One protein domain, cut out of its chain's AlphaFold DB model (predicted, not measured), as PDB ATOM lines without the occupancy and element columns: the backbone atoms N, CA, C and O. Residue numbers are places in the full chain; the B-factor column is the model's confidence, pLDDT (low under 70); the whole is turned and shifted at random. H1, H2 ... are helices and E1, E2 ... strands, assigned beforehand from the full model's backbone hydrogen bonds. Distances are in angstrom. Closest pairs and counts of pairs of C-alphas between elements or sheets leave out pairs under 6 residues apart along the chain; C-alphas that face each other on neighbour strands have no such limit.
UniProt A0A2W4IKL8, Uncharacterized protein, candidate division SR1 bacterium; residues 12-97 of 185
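Overview. This is residues 12 to 97 of the 185 residues of an uncharacterized protein of candidate division SR1 bacterium (UniProt A0A2W4IKL8). A long, twisted ribbon of three strands, E1, E2 and E3, makes most of a rod, with helix H2 packed on it near one end and helix H1 reaching on beyond H2. At the far end the tip of the hairpin E1 and E2, around Gly 62, closes the rod. The printed part has 86 residues, with named elements in the order H1, H2, E1, E2, E3; the sheet runs E1, E2, E3, antiparallel, and the class is mixed, helices and strands. The whole is only just loose, close to extended, with a radius of gyration of the C-alphas of 17.7 A and spans of 64 by 23 by 19 A.

Along the chain. H1, residues 12 to 25, begins with C-alpha 12 at (127.164, 65.695, 154.246) and is 19.9 A long. H2, residues 34 to 43, is 14.0 A long. E1, residues 47 to 60, is 34.8 A long and bends by 68 degrees at residue 50. E2, residues 63 to 78, is 43.2 A long. E3, residues 83 to 95, is 36.2 A long and ends with C-alpha 95 at (89.592, 93.167, 129.565).

Arrangement. The strands form a meander, each the antiparallel neighbour of the one before. In the hairpin E1 and E2, N 54 and O 69 are 2.9 A apart; in the hairpin E2 and E3, N 74 and O 87 are 2.8 A apart, both within hydrogen-bond range. H2 is on the sheet, two layers, at a height over the sheet of 7.7 A; it lies over E2, with the closest C-alphas, those of Phe 41 and Tyr 77, 5.3 A apart. H1 touches H2 with residues 20 to 25 alone, at a steep tilt of 60 degrees; the closest C-alphas, of Ala 25 and Val 34, are 5.9 A apart. H1 is apart from E1, E2 and E3. In H1 and H2 every O i to N i+4 pair is within hydrogen-bond range.

Size, cuts and confidence. The C-alphas of Ser 12 and Gly 62, the two farthest apart, are 64.7 A apart. The printed part has no cut and no long link. Residues 25 to 31 and 61 to 62 have pLDDT under 70.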
ATOM      1  N   SER A  12     128.390  66.212 153.619       73.88
ATOM      2  CA  SER A  12     127.164  65.695 154.246       73.88
ATOM      3  C   SER A  12     125.938  66.561 153.932       73.88
ATOM      4  O   SER A  12     124.862  66.031 153.661       73.88
ATOM      5  N   LEU A  13     126.107  67.888 153.865       73.81
ATOM      6  CA  LEU A  13     125.050  68.809 153.429       73.81
ATOM      7  C   LEU A  13     124.715  68.625 151.944       73.81
ATOM      8  O   LEU A  13     123.544  68.644 151.564       73.81
ATOM      9  N   LEU A  14     125.728  68.432 151.096       76.69
ATOM     10  CA  LEU A  14     125.530  68.156 149.673       76.69
ATOM     11  C   LEU A  14     124.799  66.832 149.451       76.69
ATOM     12  O   LEU A  14     123.885  66.781 148.626       76.69
ATOM     13  N   GLN A  15     125.151  65.797 150.213       79.69
ATOM     14  CA  GLN A  15     124.485  64.500 150.166       79.69
ATOM     15  C   GLN A  15     123.013  64.614 150.592       79.69
ATOM     16  O   GLN A  15     122.136  64.126 149.878       79.69
ATOM     17  N   GLU A  16     122.717  65.340 151.677       77.44
ATOM     18  CA  GLU A  16     121.340  65.580 152.130       77.44
ATOM     19  C   GLU A  16     120.515  66.353 151.080       77.44
ATOM     20  O   GLU A  16     119.346  66.048 150.829       77.44
ATOM     21  N   ILE A  17     121.117  67.346 150.417       76.56
ATOM     22  CA  ILE A  17     120.465  68.103 149.339       76.56
ATOM     23  C   ILE A  17     120.205  67.212 148.116       76.56
ATOM     24  O   ILE A  17     119.143  67.323 147.498       76.56
ATOM     25  N   GLN A  18     121.143  66.334 147.751       80.00
ATOM     26  CA  GLN A  18     120.987  65.403 146.629       80.00
ATOM     27  C   GLN A  18     119.892  64.366 146.888       80.00
ATOM     28  O   GLN A  18     119.065  64.133 146.007       80.00
ATOM     29  N   GLU A  19     119.830  63.807 148.096       81.19
ATOM     30  CA  GLU A  19     118.777  62.871 148.505       81.19
ATOM     31  C   GLU A  19     117.393  63.537 148.485       81.19
ATOM     32  O   GLU A  19     116.423  62.992 147.956       81.19
ATOM     33  N   LYS A  20     117.292  64.781 148.964       77.56
ATOM     34  CA  LYS A  20     116.035  65.537 148.875       77.56
ATOM     35  C   LYS A  20     115.654  65.842 147.430       77.56
ATOM     36  O   LYS A  20     114.480  65.753 147.083       77.56
ATOM     37  N   ARG A  21     116.615  66.162 146.559       75.31
ATOM     38  CA  ARG A  21     116.349  66.375 145.125       75.31
ATOM     39  C   ARG A  21     115.827  65.119 144.434       75.31
ATOM     40  O   ARG A  21     114.894  65.245 143.648       75.31
ATOM     41  N   SER A  22     116.378  63.939 144.723       76.12
ATOM     42  CA  SER A  22     115.898  62.683 144.128       76.12
ATOM     43  C   SER A  22     114.490  62.329 144.615       76.12
ATOM     44  O   SER A  22     113.640  61.964 143.806       76.12
ATOM     45  N   MET A  23     114.190  62.546 145.899       77.31
ATOM     46  CA  MET A  23     112.833  62.402 146.438       77.31
ATOM     47  C   MET A  23     111.834  63.338 145.738       77.31
ATOM     48  O   MET A  23     110.733  62.919 145.385       77.31
ATOM     49  N   LEU A  24     112.213  64.601 145.525       71.44
ATOM     50  CA  LEU A  24     111.366  65.624 144.901       71.44
ATOM     51  C   LEU A  24     111.181  65.423 143.393       71.44
ATOM     52  O   LEU A  24     110.142  65.806 142.853       71.44
ATOM     53  N   ALA A  25     112.173  64.834 142.723       67.25
ATOM     54  CA  ALA A  25     112.086  64.449 141.319       67.25
ATOM     55  C   ALA A  25     111.014  63.375 141.092       67.25
ATOM     56  O   ALA A  25     110.345  63.405 140.074       67.25
ATOM     57  N   ASN A  26     110.761  62.506 142.075       68.31
ATOM     58  CA  ASN A  26     109.726  61.470 141.982       68.31
ATOM     59  C   ASN A  26     108.288  62.003 142.156       68.31
ATOM     60  O   ASN A  26     107.330  61.231 142.150       68.31
ATOM     61  N   TRP A  27     108.106  63.313 142.346       68.50
ATOM     62  CA  TRP A  27     106.799  63.959 142.500       68.50
ATOM     63  C   TRP A  27     106.394  64.714 141.230       68.50
ATOM     64  O   TRP A  27     106.163  65.928 141.242       68.50
ATOM     65  N   ASP A  28     106.304  63.978 140.123       65.31
ATOM     66  CA  ASP A  28     106.000  64.495 138.780       65.31
ATOM     67  C   ASP A  28     104.576  65.036 138.616       65.31
ATOM     68  O   ASP A  28     104.290  65.795 137.693       65.31
ATOM     69  N   THR A  29     103.668  64.701 139.533       67.75
ATOM     70  CA  THR A  29     102.260  65.118 139.468       67.75
ATOM     71  C   THR A  29     102.037  66.594 139.793       67.75
ATOM     72  O   THR A  29     100.951  67.117 139.549       67.75
ATOM     73  N   ILE A  30     103.046  67.280 140.341       67.38
ATOM     74  CA  ILE A  30     102.929  68.664 140.807       67.38
ATOM     75  C   ILE A  30     103.755  69.569 139.907       67.38
ATOM     76  O   ILE A  30     104.943  69.327 139.676       67.38
ATOM     77  N   SER A  31     103.108  70.616 139.405       68.81
ATOM     78  CA  SER A  31     103.709  71.556 138.467       68.81
ATOM     79  C   SER A  31     104.856  72.365 139.106       68.81
ATOM     80  O   SER A  31     104.855  72.614 140.310       68.81
ATOM     81  N   GLY A  32     105.864  72.746 138.308       73.62
ATOM     82  CA  GLY A  32     107.071  73.465 138.759       73.62
ATOM     83  C   GLY A  32     108.359  72.632 138.673       73.62
ATOM     84  O   GLY A  32     108.316  71.400 138.647       73.62
ATOM     85  N   SER A  33     109.516  73.298 138.609       82.94
ATOM     86  CA  SER A  33     110.812  72.617 138.498       82.94
ATOM     87  C   SER A  33     111.229  71.957 139.820       82.94
ATOM     88  O   SER A  33     110.769  72.336 140.899       82.94
ATOM     89  N   VAL A  34     112.150  70.986 139.766       82.25
ATOM     90  CA  VAL A  34     112.721  70.354 140.977       82.25
ATOM     91  C   VAL A  34     113.371  71.395 141.898       82.25
ATOM     92  O   VAL A  34     113.289  71.279 143.120       82.25
ATOM     93  N   ASN A  35     113.961  72.450 141.329       83.94
ATOM     94  CA  ASN A  35     114.555  73.541 142.100       83.94
ATOM     95  C   ASN A  35     113.495  74.375 142.828       83.94
ATOM     96  O   ASN A  35     113.701  74.713 143.991       83.94
ATOM     97  N   ASP A  36     112.350  74.646 142.200       82.31
ATOM     98  CA  ASP A  36     111.251  75.380 142.842       82.31
ATOM     99  C   ASP A  36     110.634  74.571 143.986       82.31
ATOM    100  O   ASP A  36     110.345  75.103 145.059       82.31
ATOM    101  N   LYS A  37     110.485  73.256 143.779       83.81
ATOM    102  CA  LYS A  37     110.025  72.305 144.799       83.81
ATOM    103  C   LYS A  37     110.989  72.263 145.985       83.81
ATOM    104  O   LYS A  37     110.555  72.353 147.133       83.81
ATOM    105  N   LEU A  38     112.294  72.178 145.718       84.75
ATOM    106  CA  LEU A  38     113.330  72.207 146.750       84.75
ATOM    107  C   LEU A  38     113.320  73.540 147.504       84.75
ATOM    108  O   LEU A  38     113.393  73.549 148.731       84.75
ATOM    109  N   LEU A  39     113.173  74.661 146.796       84.69
ATOM    110  CA  LEU A  39     113.084  75.985 147.400       84.69
ATOM    111  C   LEU A  39     111.854  76.107 148.308       84.69
ATOM    112  O   LEU A  39     111.984  76.554 149.445       84.69
ATOM    113  N   ALA A  40     110.684  75.647 147.863       84.38
ATOM    114  CA  ALA A  40     109.465  75.648 148.670       84.38
ATOM    115  C   ALA A  40     109.563  74.723 149.894       84.38
ATOM    116  O   ALA A  40     109.081  75.075 150.973       84.38
ATOM    117  N   PHE A  41     110.226  73.571 149.754       82.62
ATOM    118  CA  PHE A  41     110.501  72.649 150.858       82.62
ATOM    119  C   PHE A  41     111.425  73.279 151.908       82.62
ATOM    120  O   PHE A  41     111.109  73.259 153.098       82.62
ATOM    121  N   MET A  42     112.545  73.873 151.476       83.00
ATOM    122  CA  MET A  42     113.524  74.495 152.373       83.00
ATOM    123  C   MET A  42     112.968  75.749 153.050       83.00
ATOM    124  O   MET A  42     113.157  75.942 154.249       83.00
ATOM    125  N   ARG A  43     112.260  76.598 152.297       81.12
ATOM    126  CA  ARG A  43     111.743  77.879 152.793       81.12
ATOM    127  C   ARG A  43     110.499  77.711 153.668       81.12
ATOM    128  O   ARG A  43     110.243  78.549 154.525       81.12
ATOM    129  N   GLY A  44     109.710  76.655 153.453       74.19
ATOM    130  CA  GLY A  44     108.446  76.416 154.161       74.19
ATOM    131  C   GLY A  44     107.339  77.434 153.848       74.19
ATOM    132  O   GLY A  44     106.256  77.353 154.427       74.19
ATOM    133  N   SER A  45     107.588  78.374 152.934       79.62
ATOM    134  CA  SER A  45     106.637  79.380 152.466       79.62
ATOM    135  C   SER A  45     106.265  79.147 150.993       79.62
ATOM    136  O   SER A  45     107.001  78.464 150.272       79.62
ATOM    137  N   PRO A  46     105.123  79.687 150.525       83.69
ATOM    138  CA  PRO A  46     104.711  79.555 149.131       83.69
ATOM    139  C   PRO A  46     105.768  80.133 148.181       83.69
ATOM    140  O   PRO A  46     106.226  81.261 148.364       83.69
ATOM    141  N   THR A  47     106.148  79.364 147.162       84.00
ATOM    142  CA  THR A  47     107.087  79.783 146.111       84.00
ATOM    143  C   THR A  47     106.336  79.912 144.794       84.00
ATOM    144  O   THR A  47     105.615  78.992 144.414       84.00
ATOM    145  N   GLN A  48     106.471  81.055 144.120       86.31
ATOM    146  CA  GLN A  48     105.847  81.277 142.816       86.31
ATOM    147  C   GLN A  48     106.586  80.453 141.761       86.31
ATOM    148  O   GLN A  48     107.807  80.544 141.665       86.31
ATOM    149  N   ILE A  49     105.848  79.662 140.987       84.19
ATOM    150  CA  ILE A  49     106.422  78.741 139.995       84.19
ATOM    151  C   ILE A  49     106.107  79.137 138.560       84.19
ATOM    152  O   ILE A  49     106.874  78.844 137.650       84.19
ATOM    153  N   SER A  50     104.952  79.757 138.328       77.88
ATOM    154  CA  SER A  50     104.512  80.095 136.983       77.88
ATOM    155  C   SER A  50     103.342  81.062 137.022       77.88
ATOM    156  O   SER A  50     102.586  81.106 137.997       77.88
ATOM    157  N   ASP A  51     103.164  81.780 135.922       82.69
ATOM    158  CA  ASP A  51     101.973  82.569 135.668       82.69
ATOM    159  C   ASP A  51     101.109  81.819 134.659       82.69
ATOM    160  O   ASP A  51     101.592  81.317 133.645       82.69
ATOM    161  N   SER A  52      99.813  81.721 134.941       78.00
ATOM    162  CA  SER A  52      98.851  81.092 134.041       78.00
ATOM    163  C   SER A  52      97.809  82.096 133.582       78.00
ATOM    164  O   SER A  52      97.373  82.967 134.338       78.00
ATOM    165  N   LEU A  53      97.415  81.956 132.322       81.88
ATOM    166  CA  LEU A  53      96.357  82.739 131.713       81.88
ATOM    167  C   LEU A  53      95.108  81.876 131.628       81.88
ATOM    168  O   LEU A  53      95.158  80.742 131.151       81.88
ATOM    169  N   ARG A  54      93.983  82.423 132.074       81.62
ATOM    170  CA  ARG A  54      92.671  81.842 131.810       81.62
ATOM    171  C   ARG A  54      91.843  82.846 131.045       81.62
ATOM    172  O   ARG A  54      91.689  83.989 131.473       81.62
ATOM    173  N   GLU A  55      91.284  82.397 129.940       81.94
ATOM    174  CA  GLU A  55      90.280  83.157 129.220       81.94
ATOM    175  C   GLU A  55      88.909  82.873 129.817       81.94
ATOM    176  O   GLU A  55      88.582  81.741 130.183       81.94
ATOM    177  N   GLY A  56      88.100  83.913 129.928       80.50
ATOM    178  CA  GLY A  56      86.709  83.785 130.309       80.50
ATOM    179  C   GLY A  56      85.874  84.898 129.711       80.50
ATOM    180  O   GLY A  56      86.366  85.806 129.041       80.50
ATOM    181  N   SER A  57      84.580  84.824 129.969       77.94
ATOM    182  CA  SER A  57      83.621  85.828 129.540       77.94
ATOM    183  C   SER A  57      82.712  86.176 130.705       77.94
ATOM    184  O   SER A  57      82.178  85.285 131.362       77.94
ATOM    185  N   GLU A  58      82.504  87.465 130.941       80.94
ATOM    186  CA  GLU A  58      81.536  87.960 131.919       80.94
ATOM    187  C   GLU A  58      80.496  88.827 131.213       80.94
ATOM    188  O   GLU A  58      80.811  89.517 130.244       80.94
ATOM    189  N   ARG A  59      79.255  88.832 131.707       76.62
ATOM    190  CA  ARG A  59      78.234  89.763 131.215       76.62
ATOM    191  C   ARG A  59      78.396  91.115 131.909       76.62
ATOM    192  O   ARG A  59      78.281  91.193 133.127       76.62
ATOM    193  N   CYS A  60      78.639  92.177 131.145       73.00
ATOM    194  CA  CYS A  60      78.655  93.556 131.632       73.00
ATOM    195  C   CYS A  60      77.587  94.360 130.892       73.00
ATOM    196  O   CYS A  60      77.576  94.364 129.663       73.00
ATOM    197  N   LEU A  61      76.668  94.999 131.626       67.69
ATOM    198  CA  LEU A  61      75.534  95.747 131.052       67.69
ATOM    199  C   LEU A  61      74.736  94.941 130.004       67.69
ATOM    200  O   LEU A  61      74.220  95.486 129.036       67.69
ATOM    201  N   GLY A  62      74.661  93.619 130.185       69.62
ATOM    202  CA  GLY A  62      73.963  92.713 129.271       69.62
ATOM    203  C   GLY A  62      74.746  92.282 128.027       69.62
ATOM    204  O   GLY A  62      74.235  91.440 127.297       69.62
ATOM    205  N   PHE A  63      75.971  92.774 127.821       73.38
ATOM    206  CA  PHE A  63      76.876  92.335 126.755       73.38
ATOM    207  C   PHE A  63      77.892  91.321 127.271       73.38
ATOM    208  O   PHE A  63      78.396  91.445 128.389       73.38
ATOM    209  N   ILE A  64      78.231  90.335 126.444       78.69
ATOM    210  CA  ILE A  64      79.332  89.410 126.722       78.69
ATOM    211  C   ILE A  64      80.658  90.162 126.547       78.69
ATOM    212  O   ILE A  64      80.990  90.592 125.446       78.69
ATOM    213  N   VAL A  65      81.417  90.314 127.633       81.25
ATOM    214  CA  VAL A  65      82.736  90.953 127.640       81.25
ATOM    215  C   VAL A  65      83.814  89.892 127.877       81.25
ATOM    216  O   VAL A  65      83.794  89.223 128.917       81.25
ATOM    217  N   PRO A  66      84.770  89.736 126.947       80.81
ATOM    218  CA  PRO A  66      85.860  88.790 127.083       80.81
ATOM    219  C   PRO A  66      86.877  89.328 128.091       80.81
ATOM    220  O   PRO A  66      87.234  90.511 128.089       80.81
ATOM    221  N   LYS A  67      87.335  88.453 128.983       82.75
ATOM    222  CA  LYS A  67      88.285  88.783 130.041       82.75
ATOM    223  C   LYS A  67      89.425  87.785 130.068       82.75
ATOM    224  O   LYS A  67      89.226  86.579 129.950       82.75
ATOM    225  N   ILE A  68      90.616  88.325 130.279       84.62
ATOM    226  CA  ILE A  68      91.829  87.562 130.523       84.62
ATOM    227  C   ILE A  68      92.141  87.686 132.010       84.62
ATOM    228  O   ILE A  68      92.306  88.783 132.558       84.62
ATOM    229  N   TYR A  69      92.199  86.539 132.672       84.06
ATOM    230  CA  TYR A  69      92.567  86.420 134.071       84.06
ATOM    231  C   TYR A  69      94.016  85.948 134.147       84.06
ATOM    232  O   TYR A  69      94.357  84.872 133.654       84.06
ATOM    233  N   HIS A  70      94.861  86.761 134.771       85.75
ATOM    234  CA  HIS A  70      96.243  86.419 135.072       85.75
ATOM    235  C   HIS A  70      96.295  85.835 136.479       85.75
ATOM    236  O   HIS A  70      95.979  86.527 137.452       85.75
ATOM    237  N   TYR A  71      96.707  84.579 136.590       85.00
ATOM    238  CA  TYR A  71      96.900  83.896 137.860       85.00
ATOM    239  C   TYR A  71      98.379  83.677 138.118       85.00
ATOM    240  O   TYR A  71      99.103  83.242 137.227       85.00
ATOM    241  N   LYS A  72      98.791  83.900 139.359       87.56
ATOM    242  CA  LYS A  72     100.080  83.446 139.867       87.56
ATOM    243  C   LYS A  72      99.887  82.088 140.511       87.56
ATOM    244  O   LYS A  72      98.973  81.894 141.317       87.56
ATOM    245  N   ARG A  73     100.735  81.141 140.137       86.06
ATOM    246  CA  ARG A  73     100.740  79.793 140.685       86.06
ATOM    247  C   ARG A  73     101.850  79.675 141.710       86.06
ATOM    248  O   ARG A  73     103.005  79.990 141.421       86.06
ATOM    249  N   TYR A  74     101.492  79.180 142.883       86.62
ATOM    250  CA  TYR A  74     102.413  78.946 143.980       86.62
ATOM    251  C   TYR A  74     102.406  77.482 144.377       86.62
ATOM    252  O   TYR A  74     101.358  76.837 144.409       86.62
ATOM    253  N   ILE A  75     103.575  76.987 144.750       87.19
ATOM    254  CA  ILE A  75     103.738  75.685 145.380       87.19
ATOM    255  C   ILE A  75     104.129  75.883 146.843       87.19
ATOM    256  O   ILE A  75     104.960  76.730 147.177       87.19
ATOM    257  N   GLN A  76     103.509  75.117 147.733       85.81
ATOM    258  CA  GLN A  76     103.811  75.134 149.159       85.81
ATOM    259  C   GLN A  76     103.961  73.705 149.666       85.81
ATOM    260  O   GLN A  76     103.118  72.860 149.378       85.81
ATOM    261  N   TYR A  77     105.015  73.437 150.437       83.62
ATOM    262  CA  TYR A  77     105.186  72.148 151.101       83.62
ATOM    263  C   TYR A  77     104.432  72.125 152.433       83.62
ATOM    264  O   TYR A  77     104.725  72.916 153.332       83.62
ATOM    265  N   ASP A  78     103.468  71.217 152.571       81.12
ATOM    266  CA  ASP A  78     102.798  70.949 153.839       81.12
ATOM    267  C   ASP A  78     103.630  69.946 154.645       81.12
ATOM    268  O   ASP A  78     103.717  68.764 154.302       81.12
ATOM    269  N   LYS A  79     104.247  70.426 155.731       78.94
ATOM    270  CA  LYS A  79     105.064  69.598 156.632       78.94
ATOM    271  C   LYS A  79     104.238  68.557 157.393       78.94
ATOM    272  O   LYS A  79     104.788  67.524 157.760       78.94
ATOM    273  N   THR A  80     102.948  68.813 157.609       79.62
ATOM    274  CA  THR A  80     102.056  67.940 158.388       79.62
ATOM    275  C   THR A  80     101.658  66.723 157.568       79.62
ATOM    276  O   THR A  80     101.815  65.589 158.007       79.62
ATOM    277  N   ASN A  81     101.209  66.968 156.336       77.94
ATOM    278  CA  ASN A  81     100.758  65.922 155.419       77.94
ATOM    279  C   ASN A  81     101.875  65.377 154.520       77.94
ATOM    280  O   ASN A  81     101.622  64.480 153.722       77.94
ATOM    281  N   LYS A  82     103.101  65.911 154.641       80.56
ATOM    282  CA  LYS A  82     104.264  65.566 153.806       80.56
ATOM    283  C   LYS A  82     103.902  65.558 152.315       80.56
ATOM    284  O   LYS A  82     104.147  64.582 151.616       80.56
ATOM    285  N   SER A  83     103.290  66.644 151.842       80.44
ATOM    286  CA  SER A  83     102.777  66.778 150.467       80.44
ATOM    287  C   SER A  83     102.924  68.215 149.977       80.44
ATOM    288  O   SER A  83     102.728  69.133 150.776       80.44
ATOM    289  N   PHE A  84     103.198  68.454 148.688       81.12
ATOM    290  CA  PHE A  84     103.007  69.811 148.160       81.12
ATOM    291  C   PHE A  84     101.538  70.076 147.858       81.12
ATOM    292  O   PHE A  84     100.796  69.209 147.401       81.12
ATOM    293  N   ARG A  85     101.153  71.329 148.064       81.81
ATOM    294  CA  ARG A  85      99.879  71.887 147.650       81.81
ATOM    295  C   ARG A  85     100.134  73.015 146.661       81.81
ATOM    296  O   ARG A  85     100.969  73.887 146.902       81.81
ATOM    297  N   GLU A  86      99.381  73.004 145.571       84.38
ATOM    298  CA  GLU A  86      99.339  74.105 144.618       84.38
ATOM    299  C   GLU A  86      98.284  75.128 145.068       84.38
ATOM    300  O   GLU A  86      97.171  74.766 145.459       84.38
ATOM    301  N   ARG A  87      98.636  76.413 145.043       82.69
ATOM    302  CA  ARG A  87      97.707  77.529 145.243       82.69
ATOM    303  C   ARG A  87      97.707  78.412 144.005       82.69
ATOM    304  O   ARG A  87      98.761  78.766 143.485       82.69
ATOM    305  N   LEU A  88      96.514  78.794 143.567       84.06
ATOM    306  CA  LEU A  88      96.306  79.743 142.480       84.06
ATOM    307  C   LEU A  88      95.783  81.043 143.077       84.06
ATOM    308  O   LEU A  88      94.734  81.051 143.719       84.06
ATOM    309  N   GLU A  89      96.497  82.139 142.850       85.25
ATOM    310  CA  GLU A  89      96.056  83.471 143.254       85.25
ATOM    311  C   GLU A  89      95.782  84.316 142.017       85.25
ATOM    312  O   GLU A  89      96.580  84.356 141.077       85.25
ATOM    313  N   LEU A  90      94.639  84.999 142.002       82.69
ATOM    314  CA  LEU A  90      94.311  85.923 140.926       82.69
ATOM    315  C   LEU A  90      95.178  87.177 141.071       82.69
ATOM    316  O   LEU A  90      95.034  87.925 142.032       82.69
ATOM    317  N   SER A  91      96.056  87.422 140.102       82.00
ATOM    318  CA  SER A  91      96.956  88.573 140.122       82.00
ATOM    319  C   SER A  91      96.386  89.780 139.399       82.00
ATOM    320  O   SER A  91      96.587  90.905 139.847       82.00
ATOM    321  N   LYS A  92      95.749  89.580 138.243       82.19
ATOM    322  CA  LYS A  92      95.235  90.688 137.436       82.19
ATOM    323  C   LYS A  92      94.046  90.241 136.608       82.19
ATOM    324  O   LYS A  92      94.028  89.143 136.058       82.19
ATOM    325  N   LYS A  93      93.067  91.132 136.492       81.50
ATOM    326  CA  LYS A  93      91.920  90.992 135.603       81.50
ATOM    327  C   LYS A  93      92.034  92.062 134.528       81.50
ATOM    328  O   LYS A  93      92.002  93.249 134.847       81.50
ATOM    329  N   THR A  94      92.184  91.641 133.281       80.62
ATOM    330  CA  THR A  94      92.325  92.549 132.142       80.62
ATOM    331  C   THR A  94      91.199  92.275 131.154       80.62
ATOM    332  O   THR A  94      90.887  91.119 130.865       80.62
ATOM    333  N   ASN A  95      90.554  93.326 130.652       77.62
ATOM    334  CA  ASN A  95      89.592  93.167 129.565       77.62
ATOM    335  C   ASN A  95      90.360  92.872 128.277       77.62
ATOM    336  O   ASN A  95      91.350  93.547 127.986       77.62
ATOM    337  N   ASP A  96      89.899  91.893 127.505       75.94
ATOM    338  CA  ASP A  96      90.494  91.612 126.203       75.94
ATOM    339  C   ASP A  96      89.921  92.576 125.159       75.94
ATOM    340  O   ASP A  96      88.934  92.290 124.477       75.94
ATOM    341  N   ILE A  97      90.521  93.765 125.081       73.69
ATOM    342  CA  ILE A  97      90.114  94.826 124.148       73.69
ATOM    343  C   ILE A  97      90.222  94.336 122.696       73.69
ATOM    344  O   ILE A  97      89.408  94.711 121.853       73.69
TER     345      ILE A  97